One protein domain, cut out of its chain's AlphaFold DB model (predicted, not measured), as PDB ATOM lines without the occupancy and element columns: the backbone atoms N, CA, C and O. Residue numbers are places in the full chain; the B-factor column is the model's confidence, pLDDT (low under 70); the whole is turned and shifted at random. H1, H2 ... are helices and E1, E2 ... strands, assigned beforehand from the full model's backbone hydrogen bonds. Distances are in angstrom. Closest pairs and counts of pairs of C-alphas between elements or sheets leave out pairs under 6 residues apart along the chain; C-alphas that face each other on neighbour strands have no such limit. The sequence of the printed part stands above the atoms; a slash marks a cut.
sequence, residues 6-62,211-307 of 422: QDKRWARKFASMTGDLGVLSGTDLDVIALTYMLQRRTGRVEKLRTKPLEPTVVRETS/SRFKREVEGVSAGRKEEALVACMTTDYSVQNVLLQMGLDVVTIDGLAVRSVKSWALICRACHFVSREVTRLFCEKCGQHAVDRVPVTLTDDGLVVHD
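What this domain is: This is residues 6 to 62 and 211 to 307 of the 422 residues of the protein "Nin one binding zn-ribbon family protein" of Cystoisospora suis (UniProt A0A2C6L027). Helix H3 is the core, packed between a strongly twisted sheet of four strands and the crossed helices H1 and H2, with the small parallel pair E2 and E3 beside it. The printed part has 154 residues with named elements in the order H1 H2 E1 E2 H3 E3 E4 E5 E6, and the larger sheet, E1 E6 E5 E4, is mixed. The class is mixed, helices and strands, with under half of the residues in named elements. The whole is compact, with a radius of gyration of the C-alphas of 16.3 A and spans of 46 by 39 by 30 A.

How they stand to each other: Start at H1, residues 6 to 18, whose residues 7 to 12 alone touch H2, residues 26 to 41, closest at the C-alphas of Asp 7 and Ala 33, 5.0 A apart. E1, residues 55 to 58, is parallel to E6, residues 302 to 306, with N 56 and O 303 2.8 A apart. E2, residues 231 to 233, H3, residues 237 to 246, and E3, residues 249 to 251, make a strand-helix-strand unit, two parallel neighbours joined through a helix, its crossover right-handed; N 251 and O 232 are 2.8 A apart. H3 touches H1 with C-alphas 242 and 15 closest, 6.2 A apart. E4, residues 261 to 268, E5, residues 291 to 299, and E6 form a meander, each strand the antiparallel neighbour of the one before; N 263 and O 296 are 2.8 A apart, N 304 and O 297 2.9 A. H3 is on this sheet, over E5 and E4, at a height over the sheet of 9.3 A, making two layers, a helix on one face. In H1, H2 and H3 every O i to N i+4 pair is within hydrogen-bond range.

Where its parts are: Find C-alpha 6 at (-15.142, -16.121, 22.638), where H1 begins; H2 then runs 22.7 A. E4 spans 22.1 A and E5 23.8 A, and E6 ends at C-alpha 306, (-12.277, -8.222, 57.122).

The domain as a whole: Residues 63 to 210 are not printed, and C-alphas 62 and 211 lie 31.4 A apart across the cut. The links H2 to E1 and E4 to E5 are long. Confidence is under 70 at residues 59 to 62, 212 to 227 and 301; residues 222 to 227 stand free.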
ATOM      1  N   GLN A   6     -16.406 -16.233  21.907       94.19
ATOM      2  CA  GLN A   6     -15.142 -16.121  22.638       94.19
ATOM      3  C   GLN A   6     -15.312 -15.300  23.924       94.19
ATOM      4  O   GLN A   6     -14.855 -15.730  24.984       94.19
ATOM      5  N   ASP A   7     -16.024 -14.171  23.851       94.38
ATOM      6  CA  ASP A   7     -16.303 -13.312  25.007       94.38
ATOM      7  C   ASP A   7     -17.195 -14.016  26.034       94.38
ATOM      8  O   ASP A   7     -16.949 -13.926  27.233       94.38
ATOM      9  N   LYS A   8     -18.185 -14.792  25.581       94.94
ATOM     10  CA  LYS A   8     -19.044 -15.585  26.474       94.94
ATOM     11  C   LYS A   8     -18.274 -16.678  27.204       94.94
ATOM     12  O   LYS A   8     -18.460 -16.882  28.405       94.94
ATOM     13  N   ARG A   9     -17.383 -17.388  26.499       95.50
ATOM     14  CA  ARG A   9     -16.486 -18.378  27.123       95.50
ATOM     15  C   ARG A   9     -15.552 -17.715  28.129       95.50
ATOM     16  O   ARG A   9     -15.330 -18.273  29.202       95.50
ATOM     17  N   TRP A  10     -15.037 -16.531  27.800       94.31
ATOM     18  CA  TRP A  10     -14.213 -15.743  28.706       94.31
ATOM     19  C   TRP A  10     -14.981 -15.324  29.964       94.31
ATOM     20  O   TRP A  10     -14.515 -15.600  31.068       94.31
ATOM     21  N   ALA A  11     -16.181 -14.758  29.814       95.44
ATOM     22  CA  ALA A  11     -17.036 -14.350  30.925       95.44
ATOM     23  C   ALA A  11     -17.352 -15.522  31.864       95.44
ATOM     24  O   ALA A  11     -17.170 -15.403  33.073       95.44
ATOM     25  N   ARG A  12     -17.712 -16.694  31.317       95.44
ATOM     26  CA  ARG A  12     -17.914 -17.921  32.112       95.44
ATOM     27  C   ARG A  12     -16.660 -18.350  32.860       95.44
ATOM     28  O   ARG A  12     -16.733 -18.672  34.043       95.44
ATOM     29  N   LYS A  13     -15.506 -18.364  32.185       95.31
ATOM     30  CA  LYS A  13     -14.229 -18.729  32.810       95.31
ATOM     31  C   LYS A  13     -13.895 -17.773  33.951       95.31
ATOM     32  O   LYS A  13     -13.477 -18.222  35.012       95.31
ATOM     33  N   PHE A  14     -14.093 -16.475  33.748       94.81
ATOM     34  CA  PHE A  14     -13.819 -15.468  34.762       94.81
ATOM     35  C   PHE A  14     -14.777 -15.580  35.952       94.81
ATOM     36  O   PHE A  14     -14.307 -15.679  37.079       94.81
ATOM     37  N   ALA A  15     -16.086 -15.697  35.711       93.69
ATOM     38  CA  ALA A  15     -17.091 -15.931  36.752       93.69
ATOM     39  C   ALA A  15     -16.841 -17.227  37.550       93.69
ATOM     40  O   ALA A  15     -17.094 -17.298  38.751       93.69
ATOM     41  N   SER A  16     -16.293 -18.262  36.905       91.50
ATOM     42  CA  SER A  16     -15.863 -19.479  37.601       91.50
ATOM     43  C   SER A  16     -14.690 -19.224  38.549       91.50
ATOM     44  O   SER A  16     -14.618 -19.863  39.593       91.50
ATOM     45  N   MET A  17     -13.765 -18.325  38.196       90.00
ATOM     46  CA  MET A  17     -12.636 -17.960  39.059       90.00
ATOM     47  C   MET A  17     -13.066 -17.037  40.205       90.00
ATOM     48  O   MET A  17     -12.458 -17.078  41.275       90.00
ATOM     49  N   THR A  18     -14.100 -16.210  40.007       88.19
ATOM     50  CA  THR A  18     -14.645 -15.364  41.077       88.19
ATOM     51  C   THR A  18     -15.515 -16.135  42.066       88.19
ATOM     52  O   THR A  18     -15.606 -15.717  43.214       88.19
ATOM     53  N   GLY A  19     -16.074 -17.280  41.659       87.12
ATOM     54  CA  GLY A  19     -16.956 -18.108  42.487       87.12
ATOM     55  C   GLY A  19     -18.444 -17.764  42.354       87.12
ATOM     56  O   GLY A  19     -19.262 -18.380  43.027       87.12
ATOM     57  N   ASP A  20     -18.806 -16.832  41.466       88.88
ATOM     58  CA  ASP A  20     -20.189 -16.355  41.295       88.88
ATOM     59  C   ASP A  20     -20.963 -17.114  40.203       88.88
ATOM     60  O   ASP A  20     -22.167 -16.927  40.041       88.88
ATOM     61  N   LEU A  21     -20.301 -18.006  39.454       90.56
ATOM     62  CA  LEU A  21     -20.919 -18.742  38.341       90.56
ATOM     63  C   LEU A  21     -22.180 -19.525  38.746       90.56
ATOM     64  O   LEU A  21     -23.082 -19.671  37.931       90.56
ATOM     65  N   GLY A  22     -22.249 -20.032  39.981       87.94
ATOM     66  CA  GLY A  22     -23.411 -20.785  40.466       87.94
ATOM     67  C   GLY A  22     -24.662 -19.931  40.707       87.94
ATOM     68  O   GLY A  22     -25.753 -20.486  40.806       87.94
ATOM     69  N   VAL A  23     -24.504 -18.609  40.810       88.75
ATOM     70  CA  VAL A  23     -25.597 -17.647  41.027       88.75
ATOM     71  C   VAL A  23     -26.005 -16.975  39.714       88.75
ATOM     72  O   VAL A  23     -27.178 -16.671  39.523       88.75
ATOM     73  N   LEU A  24     -25.054 -16.784  38.798       92.75
ATOM     74  CA  LEU A  24     -25.274 -16.108  37.521       92.75
ATOM     75  C   LEU A  24     -26.099 -16.950  36.541       92.75
ATOM     76  O   LEU A  24     -25.830 -18.130  36.308       92.75
ATOM     77  N   SER A  25     -27.062 -16.305  35.890       94.62
ATOM     78  CA  SER A  25     -27.845 -16.889  34.804       94.62
ATOM     79  C   SER A  25     -27.133 -16.785  33.447       94.62
ATOM     80  O   SER A  25     -26.139 -16.075  33.270       94.62
ATOM     81  N   GLY A  26     -27.660 -17.489  32.437       93.75
ATOM     82  CA  GLY A  26     -27.140 -17.409  31.067       93.75
ATOM     83  C   GLY A  26     -27.217 -15.995  30.479       93.75
ATOM     84  O   GLY A  26     -26.290 -15.568  29.795       93.75
ATOM     85  N   THR A  27     -28.278 -15.249  30.797       94.25
ATOM     86  CA  THR A  27     -28.441 -13.854  30.367       94.25
ATOM     87  C   THR A  27     -27.440 -12.929  31.045       94.25
ATOM     88  O   THR A  27     -26.894 -12.049  30.384       94.25
ATOM     89  N   ASP A  28     -27.126 -13.163  32.320       95.69
ATOM     90  CA  ASP A  28     -26.133 -12.358  33.043       95.69
ATOM     91  C   ASP A  28     -24.743 -12.519  32.423       95.69
ATOM     92  O   ASP A  28     -24.019 -11.546  32.215       95.69
ATOM     93  N   LEU A  29     -24.389 -13.750  32.045       95.50
ATOM     94  CA  LEU A  29     -23.140 -14.045  31.345       95.50
ATOM     95  C   LEU A  29     -23.065 -13.366  29.973       95.50
ATOM     96  O   LEU A  29     -21.992 -12.899  29.585       95.50
ATOM     97  N   ASP A  30     -24.182 -13.293  29.248       95.31
ATOM     98  CA  ASP A  30     -24.254 -12.593  27.965       95.31
ATOM     99  C   ASP A  30     -24.087 -11.075  28.134       95.31
ATOM    100  O   ASP A  30     -23.381 -10.454  27.336       95.31
ATOM    101  N   VAL A  31     -24.663 -10.482  29.187       95.50
ATOM    102  CA  VAL A  31     -24.477  -9.059  29.524       95.50
ATOM    103  C   VAL A  31     -23.019  -8.776  29.875       95.50
ATOM    104  O   VAL A  31     -22.421  -7.873  29.293       95.50
ATOM    105  N   ILE A  32     -22.410  -9.586  30.744       96.00
ATOM    106  CA  ILE A  32     -20.994  -9.453  31.120       96.00
ATOM    107  C   ILE A  32     -20.096  -9.553  29.878       96.00
ATOM    108  O   ILE A  32     -19.205  -8.724  29.672       96.00
ATOM    109  N   ALA A  33     -20.347 -10.541  29.018       96.62
ATOM    110  CA  ALA A  33     -19.600 -10.731  27.780       96.62
ATOM    111  C   ALA A  33     -19.773  -9.553  26.812       96.62
ATOM    112  O   ALA A  33     -18.808  -9.139  26.166       96.62
ATOM    113  N   LEU A  34     -20.981  -8.991  26.718       95.69
ATOM    114  CA  LEU A  34     -21.266  -7.832  25.880       95.69
ATOM    115  C   LEU A  34     -20.519  -6.592  26.380       95.69
ATOM    116  O   LEU A  34     -19.880  -5.915  25.575       95.69
ATOM    117  N   THR A  35     -20.546  -6.318  27.686       94.62
ATOM    118  CA  THR A  35     -19.810  -5.198  28.292       94.62
ATOM    119  C   THR A  35     -18.309  -5.340  28.053       94.62
ATOM    120  O   THR A  35     -17.662  -4.392  27.611       94.62
ATOM    121  N   TYR A  36     -17.763  -6.545  28.242       94.94
ATOM    122  CA  TYR A  36     -16.359  -6.837  27.959       94.94
ATOM    123  C   TYR A  36     -16.004  -6.625  26.479       94.94
ATOM    124  O   TYR A  36     -15.012  -5.966  26.159       94.94
ATOM    125  N   MET A  37     -16.829  -7.129  25.558       94.69
ATOM    126  CA  MET A  37     -16.638  -6.951  24.116       94.69
ATOM    127  C   MET A  37     -16.643  -5.467  23.722       94.69
ATOM    128  O   MET A  37     -15.796  -5.039  22.938       94.69
ATOM    129  N   LEU A  38     -17.584  -4.681  24.253       93.75
ATOM    130  CA  LEU A  38     -17.679  -3.247  23.975       93.75
ATOM    131  C   LEU A  38     -16.465  -2.490  24.513       93.75
ATOM    132  O   LEU A  38     -15.891  -1.690  23.777       93.75
ATOM    133  N   GLN A  39     -16.007  -2.799  25.729       92.06
ATOM    134  CA  GLN A  39     -14.798  -2.191  26.285       92.06
ATOM    135  C   GLN A  39     -13.563  -2.486  25.424       92.06
ATOM    136  O   GLN A  39     -12.760  -1.595  25.168       92.06
ATOM    137  N   ARG A  40     -13.413  -3.712  24.905       92.00
ATOM    138  CA  ARG A  40     -12.299  -4.027  23.992       92.00
ATOM    139  C   ARG A  40     -12.368  -3.242  22.682       92.00
ATOM    140  O   ARG A  40     -11.327  -2.872  22.148       92.00
ATOM    141  N   ARG A  41     -13.572  -2.964  22.169       91.94
ATOM    142  CA  ARG A  41     -13.766  -2.181  20.937       91.94
ATOM    143  C   ARG A  41     -13.389  -0.708  21.086       91.94
ATOM    144  O   ARG A  41     -13.048  -0.097  20.081       91.94
ATOM    145  N   THR A  42     -13.420  -0.147  22.297       89.44
ATOM    146  CA  THR A  42     -12.977   1.241  22.529       89.44
ATOM    147  C   THR A  42     -11.455   1.389  22.559       89.44
ATOM    148  O   THR A  42     -10.957   2.511  22.557       89.44
ATOM    149  N   GLY A  43     -10.702   0.282  22.610       85.62
ATOM    150  CA  GLY A  43      -9.239   0.284  22.709       85.62
ATOM    151  C   GLY A  43      -8.693   0.534  24.120       85.62
ATOM    152  O   GLY A  43      -7.505   0.328  24.354       85.62
ATOM    153  N   ARG A  44      -9.539   0.898  25.097       85.38
ATOM    154  CA  ARG A  44      -9.135   1.129  26.496       85.38
ATOM    155  C   ARG A  44      -9.068  -0.183  27.284       85.38
ATOM    156  O   ARG A  44      -9.944  -0.487  28.094       85.38
ATOM    157  N   VAL A  45      -8.027  -0.976  27.043       85.81
ATOM    158  CA  VAL A  45      -7.841  -2.300  27.675       85.81
ATOM    159  C   VAL A  45      -6.953  -2.288  28.923       85.81
ATOM    160  O   VAL A  45      -6.805  -3.319  29.565       85.81
ATOM    161  N   GLU A  46      -6.394  -1.139  29.301       85.81
ATOM    162  CA  GLU A  46      -5.426  -1.010  30.407       85.81
ATOM    163  C   GLU A  46      -5.993  -1.422  31.770       85.81
ATOM    164  O   GLU A  46      -5.299  -2.028  32.583       85.81
ATOM    165  N   LYS A  47      -7.278  -1.136  32.011       84.62
ATOM    166  CA  LYS A  47      -7.972  -1.510  33.251       84.62
ATOM    167  C   LYS A  47      -8.431  -2.971  33.268       84.62
ATOM    168  O   LYS A  47      -8.771  -3.479  34.334       84.62
ATOM    169  N   LEU A  48      -8.454  -3.648  32.114       90.19
ATOM    170  CA  LEU A  48      -9.000  -4.999  32.010       90.19
ATOM    171  C   LEU A  48      -8.064  -6.030  32.636       90.19
ATOM    172  O   LEU A  48      -6.882  -6.125  32.307       90.19
ATOM    173  N   ARG A  49      -8.625  -6.871  33.499       89.81
ATOM    174  CA  ARG A  49      -7.883  -7.896  34.234       89.81
ATOM    175  C   ARG A  49      -8.114  -9.280  33.641       89.81
ATOM    176  O   ARG A  49      -9.229  -9.658  33.289       89.81
ATOM    177  N   THR A  50      -7.044 -10.073  33.563       88.94
ATOM    178  CA  THR A  50      -7.099 -11.468  33.083       88.94
ATOM    179  C   THR A  50      -7.396 -12.474  34.194       88.94
ATOM    180  O   THR A  50      -7.856 -13.584  33.929       88.94
ATOM    181  N   LYS A  51      -7.136 -12.095  35.445       89.00
ATOM    182  CA  LYS A  51      -7.386 -12.899  36.638       89.00
ATOM    183  C   LYS A  51      -8.052 -12.029  37.703       89.00
ATOM    184  O   LYS A  51      -7.765 -10.832  37.751       89.00
ATOM    185  N   PRO A  52      -8.918 -12.613  38.542       87.38
ATOM    186  CA  PRO A  52      -9.508 -11.886  39.654       87.38
ATOM    187  C   PRO A  52      -8.449 -11.467  40.679       87.38
ATOM    188  O   PRO A  52      -7.414 -12.121  40.815       87.38
ATOM    189  N   LEU A  53      -8.750 -10.408  41.432       86.00
ATOM    190  CA  LEU A  53      -7.903  -9.921  42.522       86.00
ATOM    191  C   LEU A  53      -7.734 -10.995  43.599       86.00
ATOM    192  O   LEU A  53      -8.702 -11.664  43.970       86.00
ATOM    193  N   GLU A  54      -6.516 -11.157  44.109       83.19
ATOM    194  CA  GLU A  54      -6.239 -12.111  45.180       83.19
ATOM    195  C   GLU A  54      -6.732 -11.580  46.539       83.19
ATOM    196  O   GLU A  54      -6.583 -10.389  46.829       83.19
ATOM    197  N   PRO A  55      -7.339 -12.440  47.382       82.31
ATOM    198  CA  PRO A  55      -7.793 -12.045  48.708       82.31
ATOM    199  C   PRO A  55      -6.606 -11.724  49.616       82.31
ATOM    200  O   PRO A  55      -5.771 -12.585  49.891       82.31
ATOM    201  N   THR A  56      -6.586 -10.510  50.155       83.50
ATOM    202  CA  THR A  56      -5.673 -10.098  51.221       83.50
ATOM    203  C   THR A  56      -6.449 -10.038  52.532       83.50
ATOM    204  O   THR A  56      -7.481  -9.376  52.631       83.50
ATOM    205  N   VAL A  57      -5.977 -10.761  53.551       81.31
ATOM    206  CA  VAL A  57      -6.647 -10.814  54.857       81.31
ATOM    207  C   VAL A  57      -6.143  -9.676  55.731       81.31
ATOM    208  O   VAL A  57      -4.997  -9.700  56.180       81.31
ATOM    209  N   VAL A  58      -7.016  -8.711  56.009       80.50
ATOM    210  CA  VAL A  58      -6.745  -7.623  56.947       80.50
ATOM    211  C   VAL A  58      -7.380  -7.980  58.287       80.50
ATOM    212  O   VAL A  58      -8.529  -8.413  58.381       80.50
ATOM    213  N   ARG A  59      -6.588  -7.867  59.355       67.56
ATOM    214  CA  ARG A  59      -7.066  -8.090  60.720       67.56
ATOM    215  C   ARG A  59      -7.362  -6.737  61.326       67.56
ATOM    216  O   ARG A  59      -6.438  -6.036  61.726       67.56
ATOM    217  N   GLU A  60      -8.635  -6.388  61.394       63.41
ATOM    218  CA  GLU A  60      -9.046  -5.167  62.068       63.41
ATOM    219  C   GLU A  60      -8.818  -5.325  63.579       63.41
ATOM    220  O   GLU A  60      -9.364  -6.213  64.242       63.41
ATOM    221  N   THR A  61      -7.923  -4.507  64.132       55.12
ATOM    222  CA  THR A  61      -7.645  -4.465  65.577       55.12
ATOM    223  C   THR A  61      -8.697  -3.657  66.338       55.12
ATOM    224  O   THR A  61      -8.905  -3.876  67.533       55.12
ATOM    225  N   SER A  62      -9.401  -2.765  65.644       50.06
ATOM    226  CA  SER A  62     -10.596  -2.060  66.101       50.06
ATOM    227  C   SER A  62     -11.841  -2.793  65.606       50.06
ATOM    228  O   SER A  62     -11.831  -3.374  64.530       50.06
ATOM    229  N   SER A 211     -36.475   4.070  49.717       73.75
ATOM    230  CA  SER A 211     -35.835   3.885  48.407       73.75
ATOM    231  C   SER A 211     -34.315   4.032  48.477       73.75
ATOM    232  O   SER A 211     -33.593   3.303  47.796       73.75
ATOM    233  N   ARG A 212     -33.829   4.939  49.332       68.38
ATOM    234  CA  ARG A 212     -32.400   5.182  49.562       68.38
ATOM    235  C   ARG A 212     -31.790   4.100  50.456       68.38
ATOM    236  O   ARG A 212     -30.702   3.610  50.168       68.38
ATOM    237  N   PHE A 213     -32.526   3.668  51.482       65.81
ATOM    238  CA  PHE A 213     -32.063   2.684  52.463       65.81
ATOM    239  C   PHE A 213     -31.889   1.281  51.874       65.81
ATOM    240  O   PHE A 213     -30.914   0.598  52.170       65.81
ATOM    241  N   LYS A 214     -32.790   0.860  50.975       61.38
ATOM    242  CA  LYS A 214     -32.699  -0.442  50.283       61.38
ATOM    243  C   LYS A 214     -31.426  -0.621  49.448       61.38
ATOM    244  O   LYS A 214     -31.172  -1.726  48.984       61.38
ATOM    245  N   ARG A 215     -30.685   0.457  49.192       61.66
ATOM    246  CA  ARG A 215     -29.604   0.493  48.207       61.66
ATOM    247  C   ARG A 215     -28.230   0.787  48.796       61.66
ATOM    248  O   ARG A 215     -27.287   0.822  48.014       61.66
ATOM    249  N   GLU A 216     -28.135   0.989  50.117       57.50
ATOM    250  CA  GLU A 216     -26.866   1.141  50.859       57.50
ATOM    251  C   GLU A 216     -25.877   2.082  50.132       57.50
ATOM    252  O   GLU A 216     -24.700   1.780  49.964       57.50
ATOM    253  N   VAL A 217     -26.382   3.211  49.603       59.19
ATOM    254  CA  VAL A 217     -25.562   4.192  48.873       59.19
ATOM    255  C   VAL A 217     -24.782   5.018  49.895       59.19
ATOM    256  O   VAL A 217     -25.222   6.091  50.312       59.19
ATOM    257  N   GLU A 218     -23.639   4.493  50.323       55.47
ATOM    258  CA  GLU A 218     -22.692   5.187  51.196       55.47
ATOM    259  C   GLU A 218     -21.669   5.991  50.373       55.47
ATOM    260  O   GLU A 218     -21.136   5.515  49.370       55.47
ATOM    261  N   GLY A 219     -21.389   7.228  50.802       55.47
ATOM    262  CA  GLY A 219     -20.226   7.999  50.349       55.47
ATOM    263  C   GLY A 219     -20.201   8.381  48.864       55.47
ATOM    264  O   GLY A 219     -19.264   8.025  48.142       55.47
ATOM    265  N   VAL A 220     -21.172   9.179  48.396       54.16
ATOM    266  CA  VAL A 220     -21.068   9.838  47.080       54.16
ATOM    267  C   VAL A 220     -19.935  10.859  47.138       54.16
ATOM    268  O   VAL A 220     -20.085  11.960  47.652       54.16
ATOM    269  N   SER A 221     -18.772  10.483  46.624       53.84
ATOM    270  CA  SER A 221     -17.597  11.353  46.564       53.84
ATOM    271  C   SER A 221     -17.333  11.748  45.113       53.84
ATOM    272  O   SER A 221     -17.048  10.891  44.264       53.84
ATOM    273  N   ALA A 222     -17.427  13.050  44.831       49.31
ATOM    274  CA  ALA A 222     -17.150  13.649  43.529       49.31
ATOM    275  C   ALA A 222     -15.655  13.514  43.193       49.31
ATOM    276  O   ALA A 222     -14.828  14.363  43.505       49.31
ATOM    277  N   GLY A 223     -15.296  12.389  42.580       50.41
ATOM    278  CA  GLY A 223     -13.969  12.159  42.027       50.41
ATOM    279  C   GLY A 223     -14.018  12.406  40.530       50.41
ATOM    280  O   GLY A 223     -14.800  11.761  39.832       50.41
ATOM    281  N   ARG A 224     -13.181  13.314  40.029       46.94
ATOM    282  CA  ARG A 224     -13.019  13.578  38.594       46.94
ATOM    283  C   ARG A 224     -12.260  12.402  37.955       46.94
ATOM    284  O   ARG A 224     -11.047  12.464  37.794       46.94
ATOM    285  N   LYS A 225     -12.950  11.291  37.676       56.41
ATOM    286  CA  LYS A 225     -12.426  10.195  36.840       56.41
ATOM    287  C   LYS A 225     -12.765  10.487  35.375       56.41
ATOM    288  O   LYS A 225     -13.779  11.120  35.091       56.41
ATOM    289  N   GLU A 226     -11.889  10.048  34.472       61.94
ATOM    290  CA  GLU A 226     -12.138  10.048  33.027       61.94
ATOM    291  C   GLU A 226     -13.522   9.473  32.720       61.94
ATOM    292  O   GLU A 226     -13.941   8.499  33.349       61.94
ATOM    293  N   GLU A 227     -14.209  10.053  31.738       65.75
ATOM    294  CA  GLU A 227     -15.504   9.561  31.281       65.75
ATOM    295  C   GLU A 227     -15.380   8.085  30.877       65.75
ATOM    296  O   GLU A 227     -14.619   7.716  29.969       65.75
ATOM    297  N   ALA A 228     -16.106   7.229  31.600       70.81
ATOM    298  CA  ALA A 228     -16.247   5.827  31.260       70.81
ATOM    299  C   ALA A 228     -17.026   5.737  29.943       70.81
ATOM    300  O   ALA A 228     -18.214   6.045  29.890       70.81
ATOM    301  N   LEU A 229     -16.350   5.329  28.867       84.56
ATOM    302  CA  LEU A 229     -16.978   5.166  27.550       84.56
ATOM    303  C   LEU A 229     -17.996   4.018  27.533       84.56
ATOM    304  O   LEU A 229     -18.941   4.032  26.750       84.56
ATOM    305  N   VAL A 230     -17.772   3.004  28.368       89.94
ATOM    306  CA  VAL A 230     -18.639   1.836  28.506       89.94
ATOM    307  C   VAL A 230     -18.876   1.612  29.988       89.94
ATOM    308  O   VAL A 230     -17.929   1.503  30.761       89.94
ATOM    309  N   ALA A 231     -20.143   1.502  30.364       91.38
ATOM    310  CA  ALA A 231     -20.549   1.102  31.696       91.38
ATOM    311  C   ALA A 231     -21.717   0.119  31.609       91.38
ATOM    312  O   ALA A 231     -22.525   0.172  30.677       91.38
ATOM    313  N   CYS A 232     -21.805  -0.787  32.578       92.75
ATOM    314  CA  CYS A 232     -22.966  -1.655  32.742       92.75
ATOM    315  C   CYS A 232     -23.861  -1.108  33.850       92.75
ATOM    316  O   CYS A 232     -23.368  -0.794  34.930       92.75
ATOM    317  N   MET A 233     -25.168  -1.036  33.607       92.44
ATOM    318  CA  MET A 233     -26.142  -0.730  34.649       92.44
ATOM    319  C   MET A 233     -26.783  -2.026  35.145       92.44
ATOM    320  O   MET A 233     -27.414  -2.735  34.365       92.44
ATOM    321  N   THR A 234     -26.608  -2.350  36.427       91.00
ATOM    322  CA  THR A 234     -27.148  -3.581  37.026       91.00
ATOM    323  C   THR A 234     -27.423  -3.415  38.520       91.00
ATOM    324  O   THR A 234     -26.734  -2.669  39.218       91.00
ATOM    325  N   THR A 235     -28.427  -4.132  39.020       88.94
ATOM    326  CA  THR A 235     -28.755  -4.235  40.449       88.94
ATOM    327  C   THR A 235     -28.255  -5.523  41.097       88.94
ATOM    328  O   THR A 235     -28.312  -5.629  42.319       88.94
ATOM    329  N   ASP A 236     -27.784  -6.500  40.320       90.38
ATOM    330  CA  ASP A 236     -27.328  -7.779  40.863       90.38
ATOM    331  C   ASP A 236     -25.887  -7.668  41.373       90.38
ATOM    332  O   ASP A 236     -24.954  -7.402  40.608       90.38
ATOM    333  N   TYR A 237     -25.702  -7.928  42.667       87.62
ATOM    334  CA  TYR A 237     -24.399  -7.958  43.328       87.62
ATOM    335  C   TYR A 237     -23.404  -8.906  42.647       87.62
ATOM    336  O   TYR A 237     -22.218  -8.591  42.573       87.62
ATOM    337  N   SER A 238     -23.863 -10.046  42.123       90.25
ATOM    338  CA  SER A 238     -23.004 -11.057  41.491       90.25
ATOM    339  C   SER A 238     -22.415 -10.531  40.180       90.25
ATOM    340  O   SER A 238     -21.227 -10.695  39.905       90.25
ATOM    341  N   VAL A 239     -23.233  -9.834  39.385       93.50
ATOM    342  CA  VAL A 239     -22.799  -9.200  38.131       93.50
ATOM    343  C   VAL A 239     -21.854  -8.038  38.426       93.50
ATOM    344  O   VAL A 239     -20.791  -7.946  37.811       93.50
ATOM    345  N   GLN A 240     -22.196  -7.188  39.399       91.88
ATOM    346  CA  GLN A 240     -21.348  -6.074  39.837       91.88
ATOM    347  C   GLN A 240     -19.970  -6.569  40.298       91.88
ATOM    348  O   GLN A 240     -18.945  -6.036  39.875       91.88
ATOM    349  N   ASN A 241     -19.943  -7.629  41.108       90.69
ATOM    350  CA  ASN A 241     -18.729  -8.258  41.617       90.69
ATOM    351  C   ASN A 241     -17.802  -8.715  40.477       90.69
ATOM    352  O   ASN A 241     -16.623  -8.351  40.432       90.69
ATOM    353  N   VAL A 242     -18.342  -9.471  39.516       92.62
ATOM    354  CA  VAL A 242     -17.572  -9.963  38.367       92.62
ATOM    355  C   VAL A 242     -17.047  -8.813  37.508       92.62
ATOM    356  O   VAL A 242     -15.864  -8.808  37.169       92.62
ATOM    357  N   LEU A 243     -17.888  -7.830  37.183       93.25
ATOM    358  CA  LEU A 243     -17.504  -6.690  36.348       93.25
ATOM    359  C   LEU A 243     -16.395  -5.847  36.996       93.25
ATOM    360  O   LEU A 243     -15.398  -5.549  36.338       93.25
ATOM    361  N   LEU A 244     -16.501  -5.545  38.291       91.19
ATOM    362  CA  LEU A 244     -15.464  -4.800  39.014       91.19
ATOM    363  C   LEU A 244     -14.147  -5.582  39.098       91.19
ATOM    364  O   LEU A 244     -13.069  -5.018  38.905       91.19
ATOM    365  N   GLN A 245     -14.204  -6.901  39.308       90.19
ATOM    366  CA  GLN A 245     -13.005  -7.743  39.275       90.19
ATOM    367  C   GLN A 245     -12.375  -7.817  37.879       90.19
ATOM    368  O   GLN A 245     -11.152  -7.921  37.782       90.19
ATOM    369  N   MET A 246     -13.171  -7.727  36.807       91.62
ATOM    370  CA  MET A 246     -12.674  -7.584  35.433       91.62
ATOM    371  C   MET A 246     -12.074  -6.200  35.155       91.62
ATOM    372  O   MET A 246     -11.351  -6.066  34.170       91.62
ATOM    373  N   GLY A 247     -12.343  -5.198  35.999       89.56
ATOM    374  CA  GLY A 247     -11.944  -3.804  35.792       89.56
ATOM    375  C   GLY A 247     -12.880  -3.032  34.858       89.56
ATOM    376  O   GLY A 247     -12.440  -2.112  34.171       89.56
ATOM    377  N   LEU A 248     -14.150  -3.440  34.793       90.94
ATOM    378  CA  LEU A 248     -15.210  -2.767  34.045       90.94
ATOM    379  C   LEU A 248     -16.005  -1.841  34.967       90.94
ATOM    380  O   LEU A 248     -16.290  -2.189  36.113       90.94
ATOM    381  N   ASP A 249     -16.397  -0.684  34.437       90.31
ATOM    382  CA  ASP A 249     -17.168   0.301  35.184       90.31
ATOM    383  C   ASP A 249     -18.642  -0.127  35.286       90.31
ATOM    384  O   ASP A 249     -19.282  -0.541  34.309       90.31
ATOM    385  N   VAL A 250     -19.185  -0.023  36.497       90.81
ATOM    386  CA  VAL A 250     -20.569  -0.384  36.806       90.81
ATOM    387  C   VAL A 250     -21.292   0.825  37.367       90.81
ATOM    388  O   VAL A 250     -20.751   1.570  38.183       90.81
ATOM    389  N   VAL A 251     -22.523   1.021  36.919       90.25
ATOM    390  CA  VAL A 251     -23.364   2.158  37.272       90.25
ATOM    391  C   VAL A 251     -24.648   1.638  37.912       90.25
ATOM    392  O   VAL A 251     -25.229   0.639  37.495       90.25
ATOM    393  N   THR A 252     -25.081   2.295  38.979       86.19
ATOM    394  CA  THR A 252     -26.367   2.015  39.624       86.19
ATOM    395  C   THR A 252     -27.513   2.661  38.843       86.19
ATOM    396  O   THR A 252     -27.284   3.498  37.975       86.19
ATOM    397  N   ILE A 253     -28.762   2.320  39.168       85.25
ATOM    398  CA  ILE A 253     -29.947   2.898  38.505       85.25
ATOM    399  C   ILE A 253     -29.970   4.441  38.580       85.25
ATOM    400  O   ILE A 253     -30.455   5.083  37.655       85.25
ATOM    401  N   ASP A 254     -29.386   5.044  39.621       79.06
ATOM    402  CA  ASP A 254     -29.326   6.511  39.774       79.06
ATOM    403  C   ASP A 254     -28.226   7.182  38.940       79.06
ATOM    404  O   ASP A 254     -28.010   8.386  39.048       79.06
ATOM    405  N   GLY A 255     -27.462   6.422  38.156       79.81
ATOM    406  CA  GLY A 255     -26.323   6.968  37.422       79.81
ATOM    407  C   GLY A 255     -25.057   7.145  38.268       79.81
ATOM    408  O   GLY A 255     -24.080   7.708  37.779       79.81
ATOM    409  N   LEU A 256     -25.035   6.653  39.513       83.31
ATOM    410  CA  LEU A 256     -23.833   6.664  40.353       83.31
ATOM    411  C   LEU A 256     -22.908   5.500  39.988       83.31
ATOM    412  O   LEU A 256     -23.364   4.360  39.884       83.31
ATOM    413  N   ALA A 257     -21.614   5.784  39.845       85.75
ATOM    414  CA  ALA A 257     -20.591   4.775  39.591       85.75
ATOM    415  C   ALA A 257     -20.254   3.986  40.866       85.75
ATOM    416  O   ALA A 257     -19.934   4.567  41.905       85.75
ATOM    417  N   VAL A 258     -20.285   2.660  40.770       86.56
ATOM    418  CA  VAL A 258     -19.935   1.745  41.861       86.56
ATOM    419  C   VAL A 258     -18.412   1.627  41.938       86.56
ATOM    420  O   VAL A 258     -17.774   1.256  40.957       86.56
ATOM    421  N   ARG A 259     -17.819   1.941  43.099       83.75
ATOM    422  CA  ARG A 259     -16.361   1.826  43.327       83.75
ATOM    423  C   ARG A 259     -15.965   0.602  44.134       83.75
ATOM    424  O   ARG A 259     -14.894   0.046  43.924       83.75
ATOM    425  N   SER A 260     -16.811   0.207  45.070       84.06
ATOM    426  CA  SER A 260     -16.569  -0.946  45.914       84.06
ATOM    427  C   SER A 260     -17.844  -1.746  46.077       84.06
ATOM    428  O   SER A 260     -18.948  -1.204  46.100       84.06
ATOM    429  N   VAL A 261     -17.678  -3.061  46.166       84.44
ATOM    430  CA  VAL A 261     -18.772  -3.984  46.461       84.44
ATOM    431  C   VAL A 261     -18.401  -4.781  47.690       84.44
ATOM    432  O   VAL A 261     -17.312  -5.358  47.791       84.44
ATOM    433  N   LYS A 262     -19.333  -4.805  48.634       84.56
ATOM    434  CA  LYS A 262     -19.272  -5.648  49.814       84.56
ATOM    435  C   LYS A 262     -19.898  -6.994  49.486       84.56
ATOM    436  O   LYS A 262     -21.017  -7.086  48.997       84.56
ATOM    437  N   SER A 263     -19.149  -8.044  49.756       85.69
ATOM    438  CA  SER A 263     -19.518  -9.432  49.519       85.69
ATOM    439  C   SER A 263     -19.166 -10.271  50.746       85.69
ATOM    440  O   SER A 263     -18.646  -9.764  51.742       85.69
ATOM    441  N   TRP A 264     -19.471 -11.563  50.699       88.00
ATOM    442  CA  TRP A 264     -19.156 -12.508  51.766       88.00
ATOM    443  C   TRP A 264     -18.253 -13.609  51.223       88.00
ATOM    444  O   TRP A 264     -18.436 -14.065  50.100       88.00
ATOM    445  N   ALA A 265     -17.315 -14.076  52.042       90.69
ATOM    446  CA  ALA A 265     -16.489 -15.244  51.753       90.69
ATOM    447  C   ALA A 265     -16.394 -16.150  52.986       90.69
ATOM    448  O   ALA A 265     -16.738 -15.748  54.101       90.69
ATOM    449  N   LEU A 266     -15.914 -17.379  52.801       92.31
ATOM    450  CA  LEU A 266     -15.625 -18.299  53.898       92.31
ATOM    451  C   LEU A 266     -14.133 -18.293  54.219       92.31
ATOM    452  O   LEU A 266     -13.312 -18.586  53.356       92.31
ATOM    453  N   ILE A 267     -13.776 -18.053  55.480       92.81
ATOM    454  CA  ILE A 267     -12.414 -18.271  55.978       92.81
ATOM    455  C   ILE A 267     -12.356 -19.552  56.809       92.81
ATOM    456  O   ILE A 267     -13.118 -19.744  57.759       92.81
ATOM    457  N   CYS A 268     -11.409 -20.432  56.495       92.38
ATOM    458  CA  CYS A 268     -11.127 -21.582  57.338       92.38
ATOM    459  C   CYS A 268     -10.328 -21.156  58.574       92.38
ATOM    460  O   CYS A 268      -9.249 -20.570  58.486       92.38
ATOM    461  N   ARG A 269     -10.809 -21.510  59.763       89.31
ATOM    462  CA  ARG A 269     -10.117 -21.233  61.026       89.31
ATOM    463  C   ARG A 269      -8.972 -22.198  61.326       89.31
ATOM    464  O   ARG A 269      -8.155 -21.866  62.177       89.31
ATOM    465  N   ALA A 270      -8.903 -23.335  60.631       89.06
ATOM    466  CA  ALA A 270      -7.825 -24.312  60.772       89.06
ATOM    467  C   ALA A 270      -6.644 -24.024  59.829       89.06
ATOM    468  O   ALA A 270      -5.524 -23.875  60.299       89.06
ATOM    469  N   CYS A 271      -6.887 -23.914  58.516       90.94
ATOM    470  CA  CYS A 271      -5.826 -23.723  57.512       90.94
ATOM    471  C   CYS A 271      -5.716 -22.292  56.954       90.94
ATOM    472  O   CYS A 271      -4.864 -22.043  56.109       90.94
ATOM    473  N   HIS A 272      -6.577 -21.360  57.386       89.00
ATOM    474  CA  HIS A 272      -6.601 -19.960  56.921       89.00
ATOM    475  C   HIS A 272      -6.827 -19.752  55.420       89.00
ATOM    476  O   HIS A 272      -6.674 -18.644  54.919       89.00
ATOM    477  N   PHE A 273      -7.293 -20.786  54.722       91.31
ATOM    478  CA  PHE A 273      -7.760 -20.656  53.352       91.31
ATOM    479  C   PHE A 273      -9.056 -19.847  53.281       91.31
ATOM    480  O   PHE A 273      -9.987 -20.101  54.050       91.31
ATOM    481  N   VAL A 274      -9.107 -18.906  52.341       91.12
ATOM    482  CA  VAL A 274     -10.313 -18.153  51.994       91.12
ATOM    483  C   VAL A 274     -10.931 -18.806  50.761       91.12
ATOM    484  O   VAL A 274     -10.306 -18.822  49.702       91.12
ATOM    485  N   SER A 275     -12.138 -19.350  50.903       89.81
ATOM    486  CA  SER A 275     -12.959 -19.792  49.772       89.81
ATOM    487  C   SER A 275     -13.999 -18.725  49.452       89.81
ATOM    488  O   SER A 275     -14.569 -18.096  50.347       89.81
ATOM    489  N   ARG A 276     -14.238 -18.526  48.157       85.00
ATOM    490  CA  ARG A 276     -15.250 -17.599  47.639       85.00
ATOM    491  C   ARG A 276     -16.647 -18.225  47.629       85.00
ATOM    492  O   ARG A 276     -17.641 -17.512  47.610       85.00
ATOM    493  N   GLU A 277     -16.734 -19.552  47.695       85.44
ATOM    494  CA  GLU A 277     -18.003 -20.272  47.664       85.44
ATOM    495  C   GLU A 277     -18.666 -20.270  49.054       85.44
ATOM    496  O   GLU A 277     -18.319 -21.051  49.937       85.44
ATOM    497  N   VAL A 278     -19.643 -19.381  49.267       86.62
ATOM    498  CA  VAL A 278     -20.297 -19.165  50.577       86.62
ATOM    499  C   VAL A 278     -21.247 -20.278  51.026       86.62
ATOM    500  O   VAL A 278     -21.689 -20.296  52.178       86.62
ATOM    501  N   THR A 279     -21.593 -21.191  50.122       86.75
ATOM    502  CA  THR A 279     -22.560 -22.274  50.350       86.75
ATOM    503  C   THR A 279     -21.926 -23.521  50.965       86.75
ATOM    504  O   THR A 279     -22.651 -24.361  51.503       86.75
ATOM    505  N   ARG A 280     -20.590 -23.647  50.940       89.25
ATOM    506  CA  ARG A 280     -19.896 -24.817  51.493       89.25
ATOM    507  C   ARG A 280     -19.931 -24.859  53.017       89.25
ATOM    508  O   ARG A 280     -19.866 -23.846  53.708       89.25
ATOM    509  N   LEU A 281     -19.979 -26.081  53.546       91.12
ATOM    510  CA  LEU A 281     -19.921 -26.361  54.986       91.12
ATOM    511  C   LEU A 281     -18.530 -26.828  55.437       91.12
ATOM    512  O   LEU A 281     -18.186 -26.724  56.613       91.12
ATOM    513  N   PHE A 282     -17.722 -27.335  54.508       93.81
ATOM    514  CA  PHE A 282     -16.389 -27.867  54.763       93.81
ATOM    515  C   PHE A 282     -15.345 -27.074  53.982       93.81
ATOM    516  O   PHE A 282     -15.630 -26.503  52.931       93.81
ATOM    517  N   CYS A 283     -14.127 -27.006  54.517       93.81
ATOM    518  CA  CYS A 283     -13.023 -26.352  53.826       93.81
ATOM    519  C   CYS A 283     -12.451 -27.243  52.714       93.81
ATOM    520  O   CYS A 283     -12.078 -28.380  52.975       93.81
ATOM    521  N   GLU A 284     -12.256 -26.684  51.523       90.56
ATOM    522  CA  GLU A 284     -11.734 -27.393  50.343       90.56
ATOM    523  C   GLU A 284     -10.299 -27.914  50.513       90.56
ATOM    524  O   GLU A 284      -9.935 -28.937  49.944       90.56
ATOM    525  N   LYS A 285      -9.461 -27.213  51.293       91.69
ATOM    526  CA  LYS A 285      -8.053 -27.600  51.486       91.69
ATOM    527  C   LYS A 285      -7.851 -28.640  52.583       91.69
ATOM    528  O   LYS A 285      -7.008 -29.514  52.432       91.69
ATOM    529  N   CYS A 286      -8.551 -28.510  53.712       92.88
ATOM    530  CA  CYS A 286      -8.316 -29.359  54.886       92.88
ATOM    531  C   CYS A 286      -9.501 -30.248  55.282       92.88
ATOM    532  O   CYS A 286      -9.381 -30.998  56.244       92.88
ATOM    533  N   GLY A 287     -10.653 -30.136  54.615       91.31
ATOM    534  CA  GLY A 287     -11.858 -30.922  54.899       91.31
ATOM    535  C   GLY A 287     -12.557 -30.596  56.225       91.31
ATOM    536  O   GLY A 287     -13.605 -31.160  56.521       91.31
ATOM    537  N   GLN A 288     -12.019 -29.687  57.045       91.25
ATOM    538  CA  GLN A 288     -12.563 -29.401  58.371       91.25
ATOM    539  C   GLN A 288     -13.802 -28.491  58.308       91.25
ATOM    540  O   GLN A 288     -13.790 -27.456  57.636       91.25
ATOM    541  N   HIS A 289     -14.823 -28.799  59.117       91.19
ATOM    542  CA  HIS A 289     -15.953 -27.903  59.415       91.19
ATOM    543  C   HIS A 289     -15.534 -26.804  60.410       91.19
ATOM    544  O   HIS A 289     -15.916 -26.785  61.582       91.19
ATOM    545  N   ALA A 290     -14.656 -25.919  59.953       89.94
ATOM    546  CA  ALA A 290     -14.186 -24.752  60.696       89.94
ATOM    547  C   ALA A 290     -14.227 -23.502  59.805       89.94
ATOM    548  O   ALA A 290     -13.331 -22.663  59.876       89.94
ATOM    549  N   VAL A 291     -15.215 -23.432  58.911       91.94
ATOM    550  CA  VAL A 291     -15.423 -22.313  57.992       91.94
ATOM    551  C   VAL A 291     -16.346 -21.280  58.636       91.94
ATOM    552  O   VAL A 291     -17.423 -21.621  59.117       91.94
ATOM    553  N   ASP A 292     -15.913 -20.024  58.650       90.56
ATOM    554  CA  ASP A 292     -16.701 -18.893  59.141       90.56
ATOM    555  C   ASP A 292     -16.973 -17.927  57.980       90.56
ATOM    556  O   ASP A 292     -16.072 -17.663  57.182       90.56
ATOM    557  N   ARG A 293     -18.189 -17.370  57.903       91.44
ATOM    558  CA  ARG A 293     -18.523 -16.303  56.944       91.44
ATOM    559  C   ARG A 293     -17.923 -14.984  57.408       91.44
ATOM    560  O   ARG A 293     -18.084 -14.614  58.571       91.44
ATOM    561  N   VAL A 294     -17.250 -14.292  56.502       90.31
ATOM    562  CA  VAL A 294     -16.543 -13.037  56.761       90.31
ATOM    563  C   VAL A 294     -16.858 -12.046  55.640       90.31
ATOM    564  O   VAL A 294     -16.913 -12.469  54.482       90.31
ATOM    565  N   PRO A 295     -17.105 -10.761  55.959       90.25
ATOM    566  CA  PRO A 295     -17.329  -9.747  54.943       90.25
ATOM    567  C   PRO A 295     -16.034  -9.446  54.186       90.25
ATOM    568  O   PRO A 295     -14.935  -9.440  54.747       90.25
ATOM    569  N   VAL A 296     -16.176  -9.199  52.892       88.75
ATOM    570  CA  VAL A 296     -15.080  -8.928  51.973       88.75
ATOM    571  C   VAL A 296     -15.440  -7.721  51.127       88.75
ATOM    572  O   VAL A 296     -16.509  -7.686  50.522       88.75
ATOM    573  N   THR A 297     -14.558  -6.733  51.071       88.69
ATOM    574  CA  THR A 297     -14.740  -5.554  50.224       88.69
ATOM    575  C   THR A 297     -13.825  -5.639  49.020       88.69
ATOM    576  O   THR A 297     -12.618  -5.843  49.152       88.69
ATOM    577  N   LEU A 298     -14.405  -5.458  47.844       86.25
ATOM    578  CA  LEU A 298     -13.674  -5.266  46.602       86.25
ATOM    579  C   LEU A 298     -13.365  -3.788  46.456       86.25
ATOM    580  O   LEU A 298     -14.291  -2.986  46.395       86.25
ATOM    581  N   THR A 299     -12.089  -3.436  46.407       78.25
ATOM    582  CA  THR A 299     -11.626  -2.087  46.076       78.25
ATOM    583  C   THR A 299     -10.839  -2.113  44.768       78.25
ATOM    584  O   THR A 299     -10.488  -3.183  44.258       78.25
ATOM    585  N   ASP A 300     -10.541  -0.929  44.223       74.00
ATOM    586  CA  ASP A 300      -9.705  -0.778  43.025       74.00
ATOM    587  C   ASP A 300      -8.351  -1.509  43.189       74.00
ATOM    588  O   ASP A 300      -7.856  -2.097  42.226       74.00
ATOM    589  N   ASP A 301      -7.804  -1.563  44.408       69.88
ATOM    590  CA  ASP A 301      -6.477  -2.118  44.707       69.88
ATOM    591  C   ASP A 301      -6.469  -3.613  45.075       69.88
ATOM    592  O   ASP A 301      -5.423  -4.261  45.011       69.88
ATOM    593  N   GLY A 302      -7.606  -4.198  45.472       78.81
ATOM    594  CA  GLY A 302      -7.599  -5.567  45.988       78.81
ATOM    595  C   GLY A 302      -8.925  -6.088  46.534       78.81
ATOM    596  O   GLY A 302      -9.902  -5.366  46.714       78.81
ATOM    597  N   LEU A 303      -8.941  -7.390  46.822       84.25
ATOM    598  CA  LEU A 303     -10.019  -8.049  47.553       84.25
ATOM    599  C   LEU A 303      -9.631  -8.098  49.038       84.25
ATOM    600  O   LEU A 303      -8.774  -8.893  49.423       84.25
ATOM    601  N   VAL A 304     -10.234  -7.253  49.870       88.44
ATOM    602  CA  VAL A 304      -9.891  -7.131  51.296       88.44
ATOM    603  C   VAL A 304     -10.867  -7.934  52.146       88.44
ATOM    604  O   VAL A 304     -12.067  -7.670  52.145       88.44
ATOM    605  N   VAL A 305     -10.354  -8.921  52.882       88.75
ATOM    606  CA  VAL A 305     -11.138  -9.771  53.790       88.75
ATOM    607  C   VAL A 305     -11.045  -9.223  55.213       88.75
ATOM    608  O   VAL A 305      -9.946  -9.171  55.768       88.75
ATOM    609  N   HIS A 306     -12.189  -8.892  55.816       88.38
ATOM    610  CA  HIS A 306     -12.277  -8.222  57.122       88.38
ATOM    611  C   HIS A 306     -12.562  -9.203  58.265       88.38
ATOM    612  O   HIS A 306     -13.716  -9.477  58.602       88.38
ATOM    613  N   ASP A 307     -11.522  -9.776  58.883       86.06
ATOM    614  CA  ASP A 307     -11.696 -10.751  59.976       86.06
ATOM    615  C   ASP A 307     -11.920 -10.083  61.345       86.06
ATOM    616  O   ASP A 307     -10.990  -9.898  62.129       86.06
TER     617      ASP A 307